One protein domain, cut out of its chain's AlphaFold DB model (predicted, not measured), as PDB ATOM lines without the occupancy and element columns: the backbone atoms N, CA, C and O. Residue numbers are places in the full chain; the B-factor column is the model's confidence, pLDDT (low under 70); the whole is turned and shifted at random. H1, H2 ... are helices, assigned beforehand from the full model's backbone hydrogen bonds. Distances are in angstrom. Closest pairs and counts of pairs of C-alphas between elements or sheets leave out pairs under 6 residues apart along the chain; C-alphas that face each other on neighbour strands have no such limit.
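AT A GLANCE: This is residues 93 to 187 of the 187 residues of the protein "LprI domain-containing protein" of Citromicrobium sp (UniProt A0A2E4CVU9). Three long helices of nearly equal length make an up-and-down bundle, each running against the one before it. H1 and H3 run side by side, while H2 packs on H1 near one end of the rod and on H3 toward the other. The printed part has 95 residues with three named helices, H1, H2 and H3, and no named strand: all helix. It is loose, with a radius of gyration of the C-alphas of 15.4 A, and spans 50 by 22 by 15 A.

IN THESE COORDINATES: H1, residues 93 to 121, is 41.9 A long and begins at C-alpha 93 (22.715, 5.689, -7.313). H2, residues 124 to 151, measures 41.0 A. H3, residues 158 to 185, measures 40.8 A and ends at C-alpha 185 (-5.754, -21.638, 7.774).

HOW THE PARTS SIT: H1 touches H3, the same way at a shallow tilt of 21 degrees; their closest C-alphas, of Ala 103 and Ile 167, are 5.4 A apart. H1 and H2 form a helical hairpin at 18 degrees, touching with residues 114 to 121 and 126 to 130 alone; the closest C-alphas, of Thr 118 and Ser 127, are 5.4 A apart. H2 and H3 form another at 23 degrees, touching with residues 141 to 151 and 158 to 169 alone; the closest C-alphas, of Ser 145 and Ser 162, are 4.6 A apart. In H1, H2 and H3 every O i to N i+4 pair is within hydrogen-bond range.

THE WHOLE: The two farthest C-alphas, of His 154 and Leu 187, are 51.0 A apart. The printed part has no cut; the link from H1 to H2 is tight and that from H2 to H3 short. Mean pLDDT of the printed part is 72.8, with 37 residues under 70, among them 93 to 99 and 146 to 164.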
ATOM      1  N   GLY A  93      22.132   7.033  -7.238       45.81
ATOM      2  CA  GLY A  93      22.715   5.689  -7.313       45.81
ATOM      3  C   GLY A  93      22.566   4.896  -6.010       45.81
ATOM      4  O   GLY A  93      22.221   3.717  -6.040       45.81
ATOM      5  N   ALA A  94      22.767   5.542  -4.857       52.88
ATOM      6  CA  ALA A  94      22.580   4.907  -3.552       52.88
ATOM      7  C   ALA A  94      21.103   4.588  -3.259       52.88
ATOM      8  O   ALA A  94      20.814   3.512  -2.740       52.88
ATOM      9  N   ILE A  95      20.184   5.486  -3.629       52.78
ATOM     10  CA  ILE A  95      18.733   5.269  -3.511       52.78
ATOM     11  C   ILE A  95      18.292   4.132  -4.439       52.78
ATOM     12  O   ILE A  95      17.578   3.235  -4.005       52.78
ATOM     13  N   GLY A  96      18.769   4.113  -5.686       57.16
ATOM     14  CA  GLY A  96      18.495   3.024  -6.624       57.16
ATOM     15  C   GLY A  96      18.909   1.656  -6.078       57.16
ATOM     16  O   GLY A  96      18.123   0.720  -6.141       57.16
ATOM     17  N   ALA A  97      20.094   1.553  -5.466       59.19
ATOM     18  CA  ALA A  97      20.562   0.307  -4.854       59.19
ATOM     19  C   ALA A  97      19.710  -0.138  -3.650       59.19
ATOM     20  O   ALA A  97      19.518  -1.333  -3.439       59.19
ATOM     21  N   GLN A  98      19.195   0.803  -2.853       59.91
ATOM     22  CA  GLN A  98      18.299   0.484  -1.736       59.91
ATOM     23  C   GLN A  98      16.925   0.017  -2.215       59.91
ATOM     24  O   GLN A  98      16.396  -0.955  -1.681       59.91
ATOM     25  N   LEU A  99      16.369   0.680  -3.232       61.44
ATOM     26  CA  LEU A  99      15.102   0.284  -3.843       61.44
ATOM     27  C   LEU A  99      15.214  -1.093  -4.507       61.44
ATOM     28  O   LEU A  99      14.330  -1.924  -4.334       61.44
ATOM     29  N   ASP A 100      16.319  -1.371  -5.197       71.50
ATOM     30  CA  ASP A 100      16.579  -2.685  -5.790       71.50
ATOM     31  C   ASP A 100      16.683  -3.786  -4.719       71.50
ATOM     32  O   ASP A 100      15.999  -4.805  -4.800       71.50
ATOM     33  N   ALA A 101      17.439  -3.548  -3.642       68.88
ATOM     34  CA  ALA A 101      17.519  -4.486  -2.521       68.88
ATOM     35  C   ALA A 101      16.148  -4.731  -1.858       68.88
ATOM     36  O   ALA A 101      15.822  -5.863  -1.487       68.88
ATOM     37  N   ARG A 102      15.313  -3.691  -1.731       77.38
ATOM     38  CA  ARG A 102      13.948  -3.818  -1.205       77.38
ATOM     39  C   ARG A 102      13.058  -4.621  -2.150       77.38
ATOM     40  O   ARG A 102      12.366  -5.519  -1.679       77.38
ATOM     41  N   ALA A 103      13.107  -4.353  -3.453       76.94
ATOM     42  CA  ALA A 103      12.359  -5.105  -4.456       76.94
ATOM     43  C   ALA A 103      12.732  -6.598  -4.438       76.94
ATOM     44  O   ALA A 103      11.845  -7.445  -4.403       76.94
ATOM     45  N   GLN A 104      14.026  -6.925  -4.348       80.50
ATOM     46  CA  GLN A 104      14.504  -8.307  -4.207       80.50
ATOM     47  C   GLN A 104      14.000  -8.972  -2.919       80.50
ATOM     48  O   GLN A 104      13.588 -10.130  -2.938       80.50
ATOM     49  N   THR A 105      13.994  -8.233  -1.804       79.50
ATOM     50  CA  THR A 105      13.466  -8.730  -0.522       79.50
ATOM     51  C   THR A 105      11.979  -9.075  -0.627       79.50
ATOM     52  O   THR A 105      11.556 -10.138  -0.181       79.50
ATOM     53  N   LEU A 106      11.186  -8.201  -1.250       79.56
ATOM     54  CA  LEU A 106       9.749  -8.416  -1.433       79.56
ATOM     55  C   LEU A 106       9.455  -9.555  -2.412       79.56
ATOM     56  O   LEU A 106       8.535 -10.338  -2.189       79.56
ATOM     57  N   ASP A 107      10.256  -9.695  -3.466       86.81
ATOM     58  CA  ASP A 107      10.158 -10.821  -4.392       86.81
ATOM     59  C   ASP A 107      10.431 -12.161  -3.702       86.81
ATOM     60  O   ASP A 107       9.742 -13.148  -3.976       86.81
ATOM     61  N   HIS A 108      11.390 -12.187  -2.773       90.19
ATOM     62  CA  HIS A 108      11.638 -13.350  -1.931       90.19
ATOM     63  C   HIS A 108      10.442 -13.654  -1.015       90.19
ATOM     64  O   HIS A 108       9.962 -14.787  -1.010       90.19
ATOM     65  N   GLU A 109       9.891 -12.649  -0.327       90.81
ATOM     66  CA  GLU A 109       8.706 -12.813   0.533       90.81
ATOM     67  C   GLU A 109       7.491 -13.337  -0.257       90.81
ATOM     68  O   GLU A 109       6.788 -14.242   0.193       90.81
ATOM     69  N   ILE A 110       7.257 -12.838  -1.475       90.50
ATOM     70  CA  ILE A 110       6.195 -13.347  -2.359       90.50
ATOM     71  C   ILE A 110       6.413 -14.827  -2.684       90.50
ATOM     72  O   ILE A 110       5.451 -15.599  -2.670       90.50
ATOM     73  N   ALA A 111       7.649 -15.237  -2.977       91.81
ATOM     74  CA  ALA A 111       7.965 -16.630  -3.278       91.81
ATOM     75  C   ALA A 111       7.695 -17.549  -2.073       91.81
ATOM     76  O   ALA A 111       7.084 -18.607  -2.242       91.81
ATOM     77  N   GLU A 112       8.074 -17.127  -0.865       93.81
ATOM     78  CA  GLU A 112       7.792 -17.865   0.372       93.81
ATOM     79  C   GLU A 112       6.286 -17.994   0.637       93.81
ATOM     80  O   GLU A 112       5.799 -19.084   0.951       93.81
ATOM     81  N   LEU A 113       5.520 -16.913   0.460       90.94
ATOM     82  CA  LEU A 113       4.067 -16.927   0.651       90.94
ATOM     83  C   LEU A 113       3.366 -17.832  -0.365       90.94
ATOM     84  O   LEU A 113       2.432 -18.550  -0.009       90.94
ATOM     85  N   ILE A 114       3.817 -17.839  -1.620       88.44
ATOM     86  CA  ILE A 114       3.286 -18.745  -2.645       88.44
ATOM     87  C   ILE A 114       3.580 -20.193  -2.279       88.44
ATOM     88  O   ILE A 114       2.673 -21.017  -2.342       88.44
ATOM     89  N   LEU A 115       4.805 -20.501  -1.851       90.50
ATOM     90  CA  LEU A 115       5.160 -21.842  -1.397       90.50
ATOM     91  C   LEU A 115       4.275 -22.278  -0.220       90.50
ATOM     92  O   LEU A 115       3.705 -23.369  -0.257       90.50
ATOM     93  N   LYS A 116       4.100 -21.410   0.784       89.44
ATOM     94  CA  LYS A 116       3.223 -21.668   1.936       89.44
ATOM     95  C   LYS A 116       1.784 -21.937   1.493       89.44
ATOM     96  O   LYS A 116       1.181 -22.912   1.932       89.44
ATOM     97  N   LEU A 117       1.244 -21.109   0.602       84.62
ATOM     98  CA  LEU A 117      -0.117 -21.257   0.094       84.62
ATOM     99  C   LEU A 117      -0.294 -22.547  -0.727       84.62
ATOM    100  O   LEU A 117      -1.321 -23.209  -0.597       84.62
ATOM    101  N   THR A 118       0.705 -22.941  -1.521       84.75
ATOM    102  CA  THR A 118       0.714 -24.218  -2.255       84.75
ATOM    103  C   THR A 118       0.669 -25.416  -1.307       84.75
ATOM    104  O   THR A 118      -0.108 -26.342  -1.533       84.75
ATOM    105  N   ILE A 119       1.463 -25.392  -0.230       88.44
ATOM    106  CA  ILE A 119       1.477 -26.452   0.789       88.44
ATOM    107  C   ILE A 119       0.113 -26.538   1.486       88.44
ATOM    108  O   ILE A 119      -0.458 -27.623   1.584       88.44
ATOM    109  N   LEU A 120      -0.440 -25.397   1.913       83.12
ATOM    110  CA  LEU A 120      -1.745 -25.332   2.582       83.12
ATOM    111  C   LEU A 120      -2.894 -25.810   1.695       83.12
ATOM    112  O   LEU A 120      -3.826 -26.442   2.180       83.12
ATOM    113  N   ALA A 121      -2.847 -25.513   0.396       80.31
ATOM    114  CA  ALA A 121      -3.887 -25.948  -0.518       80.31
ATOM    115  C   ALA A 121      -3.895 -27.470  -0.717       80.31
ATOM    116  O   ALA A 121      -4.973 -28.020  -0.919       80.31
ATOM    117  N   SER A 122      -2.723 -28.128  -0.672       80.50
ATOM    118  CA  SER A 122      -2.553 -29.583  -0.868       80.50
ATOM    119  C   SER A 122      -3.288 -30.151  -2.100       80.50
ATOM    120  O   SER A 122      -3.594 -31.339  -2.166       80.50
ATOM    121  N   ASP A 123      -3.541 -29.297  -3.095       76.62
ATOM    122  CA  ASP A 123      -4.296 -29.586  -4.312       76.62
ATOM    123  C   ASP A 123      -3.423 -29.256  -5.543       76.62
ATOM    124  O   ASP A 123      -3.033 -28.092  -5.735       76.62
ATOM    125  N   PRO A 124      -3.090 -30.255  -6.385       76.38
ATOM    126  CA  PRO A 124      -2.299 -30.058  -7.599       76.38
ATOM    127  C   PRO A 124      -2.910 -29.066  -8.601       76.38
ATOM    128  O   PRO A 124      -2.172 -28.329  -9.270       76.38
ATOM    129  N   GLU A 125      -4.238 -29.014  -8.715       69.75
ATOM    130  CA  GLU A 125      -4.925 -28.100  -9.634       69.75
ATOM    131  C   GLU A 125      -4.810 -26.658  -9.140       69.75
ATOM    132  O   GLU A 125      -4.469 -25.752  -9.910       69.75
ATOM    133  N   TYR A 126      -4.991 -26.455  -7.834       72.56
ATOM    134  CA  TYR A 126      -4.800 -25.161  -7.189       72.56
ATOM    135  C   TYR A 126      -3.351 -24.667  -7.302       72.56
ATOM    136  O   TYR A 126      -3.122 -23.503  -7.630       72.56
ATOM    137  N   SER A 127      -2.369 -25.549  -7.098       73.06
ATOM    138  CA  SER A 127      -0.942 -25.237  -7.275       73.06
ATOM    139  C   SER A 127      -0.641 -24.745  -8.697       73.06
ATOM    140  O   SER A 127      -0.040 -23.684  -8.895       73.06
ATOM    141  N   THR A 128      -1.162 -25.452  -9.704       71.69
ATOM    142  CA  THR A 128      -1.014 -25.076 -11.118       71.69
ATOM    143  C   THR A 128      -1.677 -23.726 -11.422       71.69
ATOM    144  O   THR A 128      -1.139 -22.907 -12.174       71.69
ATOM    145  N   ALA A 129      -2.855 -23.466 -10.847       67.50
ATOM    146  CA  ALA A 129      -3.551 -22.190 -10.994       67.50
ATOM    147  C   ALA A 129      -2.783 -21.035 -10.329       67.50
ATOM    148  O   ALA A 129      -2.672 -19.954 -10.915       67.50
ATOM    149  N   LEU A 130      -2.203 -21.266  -9.149       73.88
ATOM    150  CA  LEU A 130      -1.401 -20.285  -8.423       73.88
ATOM    151  C   LEU A 130      -0.118 -19.928  -9.185       73.88
ATOM    152  O   LEU A 130       0.213 -18.746  -9.300       73.88
ATOM    153  N   GLU A 131       0.557 -20.910  -9.786       73.31
ATOM    154  CA  GLU A 131       1.732 -20.677 -10.633       73.31
ATOM    155  C   GLU A 131       1.381 -19.824 -11.864       73.31
ATOM    156  O   GLU A 131       2.079 -18.858 -12.188       73.31
ATOM    157  N   LYS A 132       0.263 -20.127 -12.540       66.38
ATOM    158  CA  LYS A 132      -0.235 -19.317 -13.667       66.38
ATOM    159  C   LYS A 132      -0.563 -17.889 -13.232       66.38
ATOM    160  O   LYS A 132      -0.170 -16.943 -13.916       66.38
ATOM    161  N   ALA A 133      -1.237 -17.726 -12.093       65.56
ATOM    162  CA  ALA A 133      -1.554 -16.417 -11.530       65.56
ATOM    163  C   ALA A 133      -0.283 -15.627 -11.187       65.56
ATOM    164  O   ALA A 133      -0.222 -14.427 -11.448       65.56
ATOM    165  N   GLN A 134       0.755 -16.290 -10.672       78.75
ATOM    166  CA  GLN A 134       2.032 -15.648 -10.381       78.75
ATOM    167  C   GLN A 134       2.765 -15.197 -11.649       78.75
ATOM    168  O   GLN A 134       3.268 -14.075 -11.696       78.75
ATOM    169  N   LYS A 135       2.783 -16.022 -12.703       68.50
ATOM    170  CA  LYS A 135       3.350 -15.637 -14.009       68.50
ATOM    171  C   LYS A 135       2.618 -14.440 -14.620       68.50
ATOM    172  O   LYS A 135       3.260 -13.545 -15.164       68.50
ATOM    173  N   ALA A 136       1.288 -14.414 -14.533       58.38
ATOM    174  CA  ALA A 136       0.485 -13.292 -15.013       58.38
ATOM    175  C   ALA A 136       0.756 -12.013 -14.207       58.38
ATOM    176  O   ALA A 136       0.954 -10.949 -14.790       58.38
ATOM    177  N   TRP A 137       0.840 -12.129 -12.879       78.06
ATOM    178  CA  TRP A 137       1.153 -11.007 -12.000       78.06
ATOM    179  C   TRP A 137       2.544 -10.421 -12.276       78.06
ATOM    180  O   TRP A 137       2.668  -9.205 -12.366       78.06
ATOM    181  N   LYS A 138       3.570 -11.255 -12.501       75.38
ATOM    182  CA  LYS A 138       4.915 -10.770 -12.858       75.38
ATOM    183  C   LYS A 138       4.921  -9.953 -14.151       75.38
ATOM    184  O   LYS A 138       5.474  -8.860 -14.174       75.38
ATOM    185  N   LYS A 139       4.220 -10.415 -15.193       62.88
ATOM    186  CA  LYS A 139       4.066  -9.644 -16.442       62.88
ATOM    187  C   LYS A 139       3.360  -8.304 -16.225       62.88
ATOM    188  O   LYS A 139       3.718  -7.316 -16.857       62.88
ATOM    189  N   TYR A 140       2.357  -8.273 -15.349       66.06
ATOM    190  CA  TYR A 140       1.668  -7.040 -14.973       66.06
ATOM    191  C   TYR A 140       2.602  -6.074 -14.225       66.06
ATOM    192  O   TYR A 140       2.716  -4.917 -14.621       66.06
ATOM    193  N   GLN A 141       3.331  -6.561 -13.216       76.25
ATOM    194  CA  GLN A 141       4.318  -5.779 -12.467       76.25
ATOM    195  C   GLN A 141       5.372  -5.159 -13.399       76.25
ATOM    196  O   GLN A 141       5.684  -3.974 -13.280       76.25
ATOM    197  N   GLU A 142       5.889  -5.935 -14.357       76.56
ATOM    198  CA  GLU A 142       6.840  -5.464 -15.370       76.56
ATOM    199  C   GLU A 142       6.241  -4.379 -16.276       76.56
ATOM    200  O   GLU A 142       6.900  -3.376 -16.556       76.56
ATOM    201  N   ALA A 143       4.996  -4.557 -16.730       60.62
ATOM    202  CA  ALA A 143       4.319  -3.602 -17.603       60.62
ATOM    203  C   ALA A 143       4.069  -2.253 -16.907       60.62
ATOM    204  O   ALA A 143       4.396  -1.212 -17.478       60.62
ATOM    205  N   GLU A 144       3.566  -2.263 -15.671       69.81
ATOM    206  CA  GLU A 144       3.337  -1.052 -14.869       69.81
ATOM    207  C   GLU A 144       4.649  -0.341 -14.525       69.81
ATOM    208  O   GLU A 144       4.794   0.863 -14.730       69.81
ATOM    209  N   SER A 145       5.662  -1.098 -14.095       74.94
ATOM    210  CA  SER A 145       6.982  -0.535 -13.786       74.94
ATOM    211  C   SER A 145       7.635   0.088 -15.023       74.94
ATOM    212  O   SER A 145       8.337   1.100 -14.917       74.94
ATOM    213  N   ARG A 146       7.407  -0.488 -16.212       69.19
ATOM    214  CA  ARG A 146       7.854   0.077 -17.491       69.19
ATOM    215  C   ARG A 146       7.061   1.323 -17.878       69.19
ATOM    216  O   ARG A 146       7.665   2.260 -18.393       69.19
ATOM    217  N   ALA A 147       5.753   1.356 -17.638       64.00
ATOM    218  CA  ALA A 147       4.942   2.545 -17.884       64.00
ATOM    219  C   ALA A 147       5.442   3.728 -17.041       64.00
ATOM    220  O   ALA A 147       5.729   4.788 -17.598       64.00
ATOM    221  N   ALA A 148       5.687   3.503 -15.746       63.31
ATOM    222  CA  ALA A 148       6.303   4.493 -14.866       63.31
ATOM    223  C   ALA A 148       7.690   4.922 -15.376       63.31
ATOM    224  O   ALA A 148       8.013   6.106 -15.410       63.31
ATOM    225  N   TYR A 149       8.522   3.984 -15.836       69.25
ATOM    226  CA  TYR A 149       9.820   4.330 -16.417       69.25
ATOM    227  C   TYR A 149       9.699   5.261 -17.636       69.25
ATOM    228  O   TYR A 149      10.440   6.241 -17.734       69.25
ATOM    229  N   GLU A 150       8.799   4.951 -18.574       61.19
ATOM    230  CA  GLU A 150       8.616   5.722 -19.811       61.19
ATOM    231  C   GLU A 150       8.019   7.109 -19.544       61.19
ATOM    232  O   GLU A 150       8.449   8.082 -20.163       61.19
ATOM    233  N   GLU A 151       7.108   7.233 -18.578       55.25
ATOM    234  CA  GLU A 151       6.556   8.525 -18.149       55.25
ATOM    235  C   GLU A 151       7.659   9.482 -17.668       55.25
ATOM    236  O   GLU A 151       7.670  10.667 -18.010       55.25
ATOM    237  N   TYR A 152       8.650   8.954 -16.945       55.78
ATOM    238  CA  TYR A 152       9.766   9.729 -16.402       55.78
ATOM    239  C   TYR A 152      11.053   9.613 -17.227       55.78
ATOM    240  O   TYR A 152      12.116   9.999 -16.741       55.78
ATOM    241  N   ARG A 153      11.001   9.129 -18.478       61.16
ATOM    242  CA  ARG A 153      12.180   8.738 -19.285       61.16
ATOM    243  C   ARG A 153      13.290   9.789 -19.372       61.16
ATOM    244  O   ARG A 153      14.474   9.435 -19.438       61.16
ATOM    245  N   HIS A 154      12.909  11.066 -19.384       52.94
ATOM    246  CA  HIS A 154      13.811  12.216 -19.493       52.94
ATOM    247  C   HIS A 154      14.279  12.780 -18.137       52.94
ATOM    248  O   HIS A 154      15.117  13.678 -18.111       52.94
ATOM    249  N   GLY A 155      13.768  12.258 -17.020       53.19
ATOM    250  CA  GLY A 155      14.126  12.664 -15.663       53.19
ATOM    251  C   GLY A 155      15.207  11.783 -15.029       53.19
ATOM    252  O   GLY A 155      15.365  10.604 -15.350       53.19
ATOM    253  N   THR A 156      15.926  12.343 -14.055       49.53
ATOM    254  CA  THR A 156      16.926  11.621 -13.241       49.53
ATOM    255  C   THR A 156      16.304  10.571 -12.314       49.53
ATOM    256  O   THR A 156      17.016   9.703 -11.816       49.53
ATOM    257  N   ILE A 157      14.982  10.614 -12.121       52.44
ATOM    258  CA  ILE A 157      14.226   9.729 -11.224       52.44
ATOM    259  C   ILE A 157      13.651   8.483 -11.902       52.44
ATOM    260  O   ILE A 157      13.119   7.628 -11.206       52.44
ATOM    261  N   ARG A 158      13.764   8.332 -13.229       58.47
ATOM    262  CA  ARG A 158      13.113   7.245 -13.995       58.47
ATOM    263  C   ARG A 158      13.297   5.846 -13.400       58.47
ATOM    264  O   ARG A 158      12.349   5.072 -13.315       58.47
ATOM    265  N   SER A 159      14.517   5.535 -12.958       60.66
ATOM    266  CA  SER A 159      14.847   4.234 -12.378       60.66
ATOM    267  C   SER A 159      14.232   4.082 -10.990       60.66
ATOM    268  O   SER A 159      13.697   3.026 -10.671       60.66
ATOM    269  N   SER A 160      14.251   5.145 -10.184       60.03
ATOM    270  CA  SER A 160      13.633   5.164  -8.858       60.03
ATOM    271  C   SER A 160      12.108   5.069  -8.937       60.03
ATOM    272  O   SER A 160      11.525   4.327  -8.157       60.03
ATOM    273  N   SER A 161      11.463   5.730  -9.902       62.44
ATOM    274  CA  SER A 161      10.011   5.645 -10.123       62.44
ATOM    275  C   SER A 161       9.579   4.242 -10.551       62.44
ATOM    276  O   SER A 161       8.619   3.694 -10.011       62.44
ATOM    277  N   SER A 162      10.326   3.626 -11.472       69.81
ATOM    278  CA  SER A 162      10.085   2.246 -11.905       69.81
ATOM    279  C   SER A 162      10.221   1.249 -10.746       69.81
ATOM    280  O   SER A 162       9.331   0.432 -10.525       69.81
ATOM    281  N   LEU A 163      11.291   1.362  -9.950       67.00
ATOM    282  CA  LEU A 163      11.511   0.498  -8.786       67.00
ATOM    283  C   LEU A 163      10.477   0.725  -7.676       67.00
ATOM    284  O   LEU A 163      10.022  -0.242  -7.074       67.00
ATOM    285  N   SER A 164      10.070   1.973  -7.429       68.94
ATOM    286  CA  SER A 164       9.036   2.287  -6.429       68.94
ATOM    287  C   SER A 164       7.690   1.675  -6.819       68.94
ATOM    288  O   SER A 164       7.053   1.025  -6.000       68.94
ATOM    289  N   THR A 165       7.321   1.765  -8.102       71.50
ATOM    290  CA  THR A 165       6.117   1.107  -8.641       71.50
ATOM    291  C   THR A 165       6.177  -0.408  -8.428       71.50
ATOM    292  O   THR A 165       5.214  -1.025  -7.979       71.50
ATOM    293  N   SER A 166       7.335  -1.020  -8.699       77.81
ATOM    294  CA  SER A 166       7.545  -2.451  -8.476       77.81
ATOM    295  C   SER A 166       7.373  -2.851  -7.002       77.81
ATOM    296  O   SER A 166       6.733  -3.867  -6.723       77.81
ATOM    297  N   ILE A 167       7.898  -2.041  -6.072       74.62
ATOM    298  CA  ILE A 167       7.778  -2.231  -4.617       74.62
ATOM    299  C   ILE A 167       6.317  -2.145  -4.170       74.62
ATOM    300  O   ILE A 167       5.833  -3.069  -3.520       74.62
ATOM    301  N   GLU A 168       5.592  -1.095  -4.561       73.19
ATOM    302  CA  GLU A 168       4.185  -0.904  -4.180       73.19
ATOM    303  C   GLU A 168       3.311  -2.080  -4.635       73.19
ATOM    304  O   GLU A 168       2.508  -2.624  -3.870       73.19
ATOM    305  N   LEU A 169       3.499  -2.529  -5.878       74.38
ATOM    306  CA  LEU A 169       2.781  -3.684  -6.413       74.38
ATOM    307  C   LEU A 169       3.131  -4.974  -5.664       74.38
ATOM    308  O   LEU A 169       2.248  -5.811  -5.446       74.38
ATOM    309  N   ALA A 170       4.392  -5.144  -5.264       79.25
ATOM    310  CA  ALA A 170       4.831  -6.293  -4.484       79.25
ATOM    311  C   ALA A 170       4.210  -6.299  -3.077       79.25
ATOM    312  O   ALA A 170       3.717  -7.335  -2.633       79.25
ATOM    313  N   GLU A 171       4.128  -5.151  -2.404       77.75
ATOM    314  CA  GLU A 171       3.488  -5.028  -1.087       77.75
ATOM    315  C   GLU A 171       1.982  -5.324  -1.145       77.75
ATOM    316  O   GLU A 171       1.463  -6.078  -0.315       77.75
ATOM    317  N   LEU A 172       1.282  -4.833  -2.175       74.62
ATOM    318  CA  LEU A 172      -0.123  -5.184  -2.423       74.62
ATOM    319  C   LEU A 172      -0.302  -6.688  -2.660       74.62
ATOM    320  O   LEU A 172      -1.256  -7.299  -2.168       74.62
ATOM    321  N   ARG A 173       0.622  -7.306  -3.401       81.56
ATOM    322  CA  ARG A 173       0.600  -8.747  -3.658       81.56
ATOM    323  C   ARG A 173       0.830  -9.553  -2.385       81.56
ATOM    324  O   ARG A 173       0.125 -10.536  -2.173       81.56
ATOM    325  N   ILE A 174       1.763  -9.133  -1.537       81.19
ATOM    326  CA  ILE A 174       2.031  -9.744  -0.231       81.19
ATOM    327  C   ILE A 174       0.793  -9.677   0.659       81.19
ATOM    328  O   ILE A 174       0.397 -10.699   1.214       81.19
ATOM    329  N   ALA A 175       0.146  -8.511   0.760       74.44
ATOM    330  CA  ALA A 175      -1.076  -8.352   1.545       74.44
ATOM    331  C   ALA A 175      -2.183  -9.304   1.064       74.44
ATOM    332  O   ALA A 175      -2.783 -10.015   1.869       74.44
ATOM    333  N   TYR A 176      -2.386  -9.394  -0.254       76.00
ATOM    334  CA  TYR A 176      -3.321 -10.343  -0.856       76.00
ATOM    335  C   TYR A 176      -2.973 -11.806  -0.532       76.00
ATOM    336  O   TYR A 176      -3.852 -12.591  -0.185       76.00
ATOM    337  N   LEU A 177      -1.702 -12.201  -0.646       77.25
ATOM    338  CA  LEU A 177      -1.279 -13.576  -0.365       77.25
ATOM    339  C   LEU A 177      -1.440 -13.929   1.117       77.25
ATOM    340  O   LEU A 177      -1.897 -15.028   1.424       77.25
ATOM    341  N   LYS A 178      -1.131 -12.998   2.026       83.75
ATOM    342  CA  LYS A 178      -1.355 -13.157   3.470       83.75
ATOM    343  C   LYS A 178      -2.837 -13.355   3.791       83.75
ATOM    344  O   LYS A 178      -3.160 -14.269   4.541       83.75
ATOM    345  N   ASP A 179      -3.725 -12.579   3.169       77.38
ATOM    346  CA  ASP A 179      -5.180 -12.751   3.298       77.38
ATOM    347  C   ASP A 179      -5.642 -14.141   2.820       77.38
ATOM    348  O   ASP A 179      -6.368 -14.844   3.524       77.38
ATOM    349  N   LYS A 180      -5.151 -14.610   1.663       79.12
ATOM    350  CA  LYS A 180      -5.481 -15.955   1.157       79.12
ATOM    351  C   LYS A 180      -4.962 -17.085   2.035       79.12
ATOM    352  O   LYS A 180      -5.653 -18.093   2.176       79.12
ATOM    353  N   ILE A 181      -3.776 -16.926   2.614       86.44
ATOM    354  CA  ILE A 181      -3.218 -17.881   3.576       86.44
ATOM    355  C   ILE A 181      -4.080 -17.917   4.839       86.44
ATOM    356  O   ILE A 181      -4.498 -18.999   5.231       86.44
ATOM    357  N   ALA A 182      -4.414 -16.759   5.415       83.62
ATOM    358  CA  ALA A 182      -5.247 -16.679   6.614       83.62
ATOM    359  C   ALA A 182      -6.628 -17.320   6.400       83.62
ATOM    360  O   ALA A 182      -7.101 -18.078   7.241       83.62
ATOM    361  N   TYR A 183      -7.248 -17.085   5.240       80.12
ATOM    362  CA  TYR A 183      -8.500 -17.744   4.865       80.12
ATOM    363  C   TYR A 183      -8.363 -19.272   4.795       80.12
ATOM    364  O   TYR A 183      -9.257 -19.990   5.228       80.12
ATOM    365  N   LYS A 184      -7.250 -19.779   4.252       79.00
ATOM    366  CA  LYS A 184      -6.993 -21.222   4.154       79.00
ATOM    367  C   LYS A 184      -6.673 -21.870   5.498       79.00
ATOM    368  O   LYS A 184      -7.032 -23.020   5.678       79.00
ATOM    369  N   GLU A 185      -6.027 -21.157   6.412       85.31
ATOM    370  CA  GLU A 185      -5.754 -21.638   7.774       85.31
ATOM    371  C   GLU A 185      -7.018 -21.692   8.650       85.31
ATOM    372  O   GLU A 185      -7.037 -22.403   9.650       85.31
ATOM    373  N   ALA A 186      -8.067 -20.946   8.288       82.44
ATOM    374  CA  ALA A 186      -9.342 -20.915   9.006       82.44
ATOM    375  C   ALA A 186     -10.358 -21.986   8.553       82.44
ATOM    376  O   ALA A 186     -11.397 -22.132   9.200       82.44
ATOM    377  N   LEU A 187     -10.087 -22.684   7.443       71.94
ATOM    378  CA  LEU A 187     -10.904 -23.774   6.891       71.94
ATOM    379  C   LEU A 187     -10.418 -25.136   7.391       71.94
ATOM    380  O   LEU A 187     -11.297 -25.983   7.666       71.94
TER     381      LEU A 187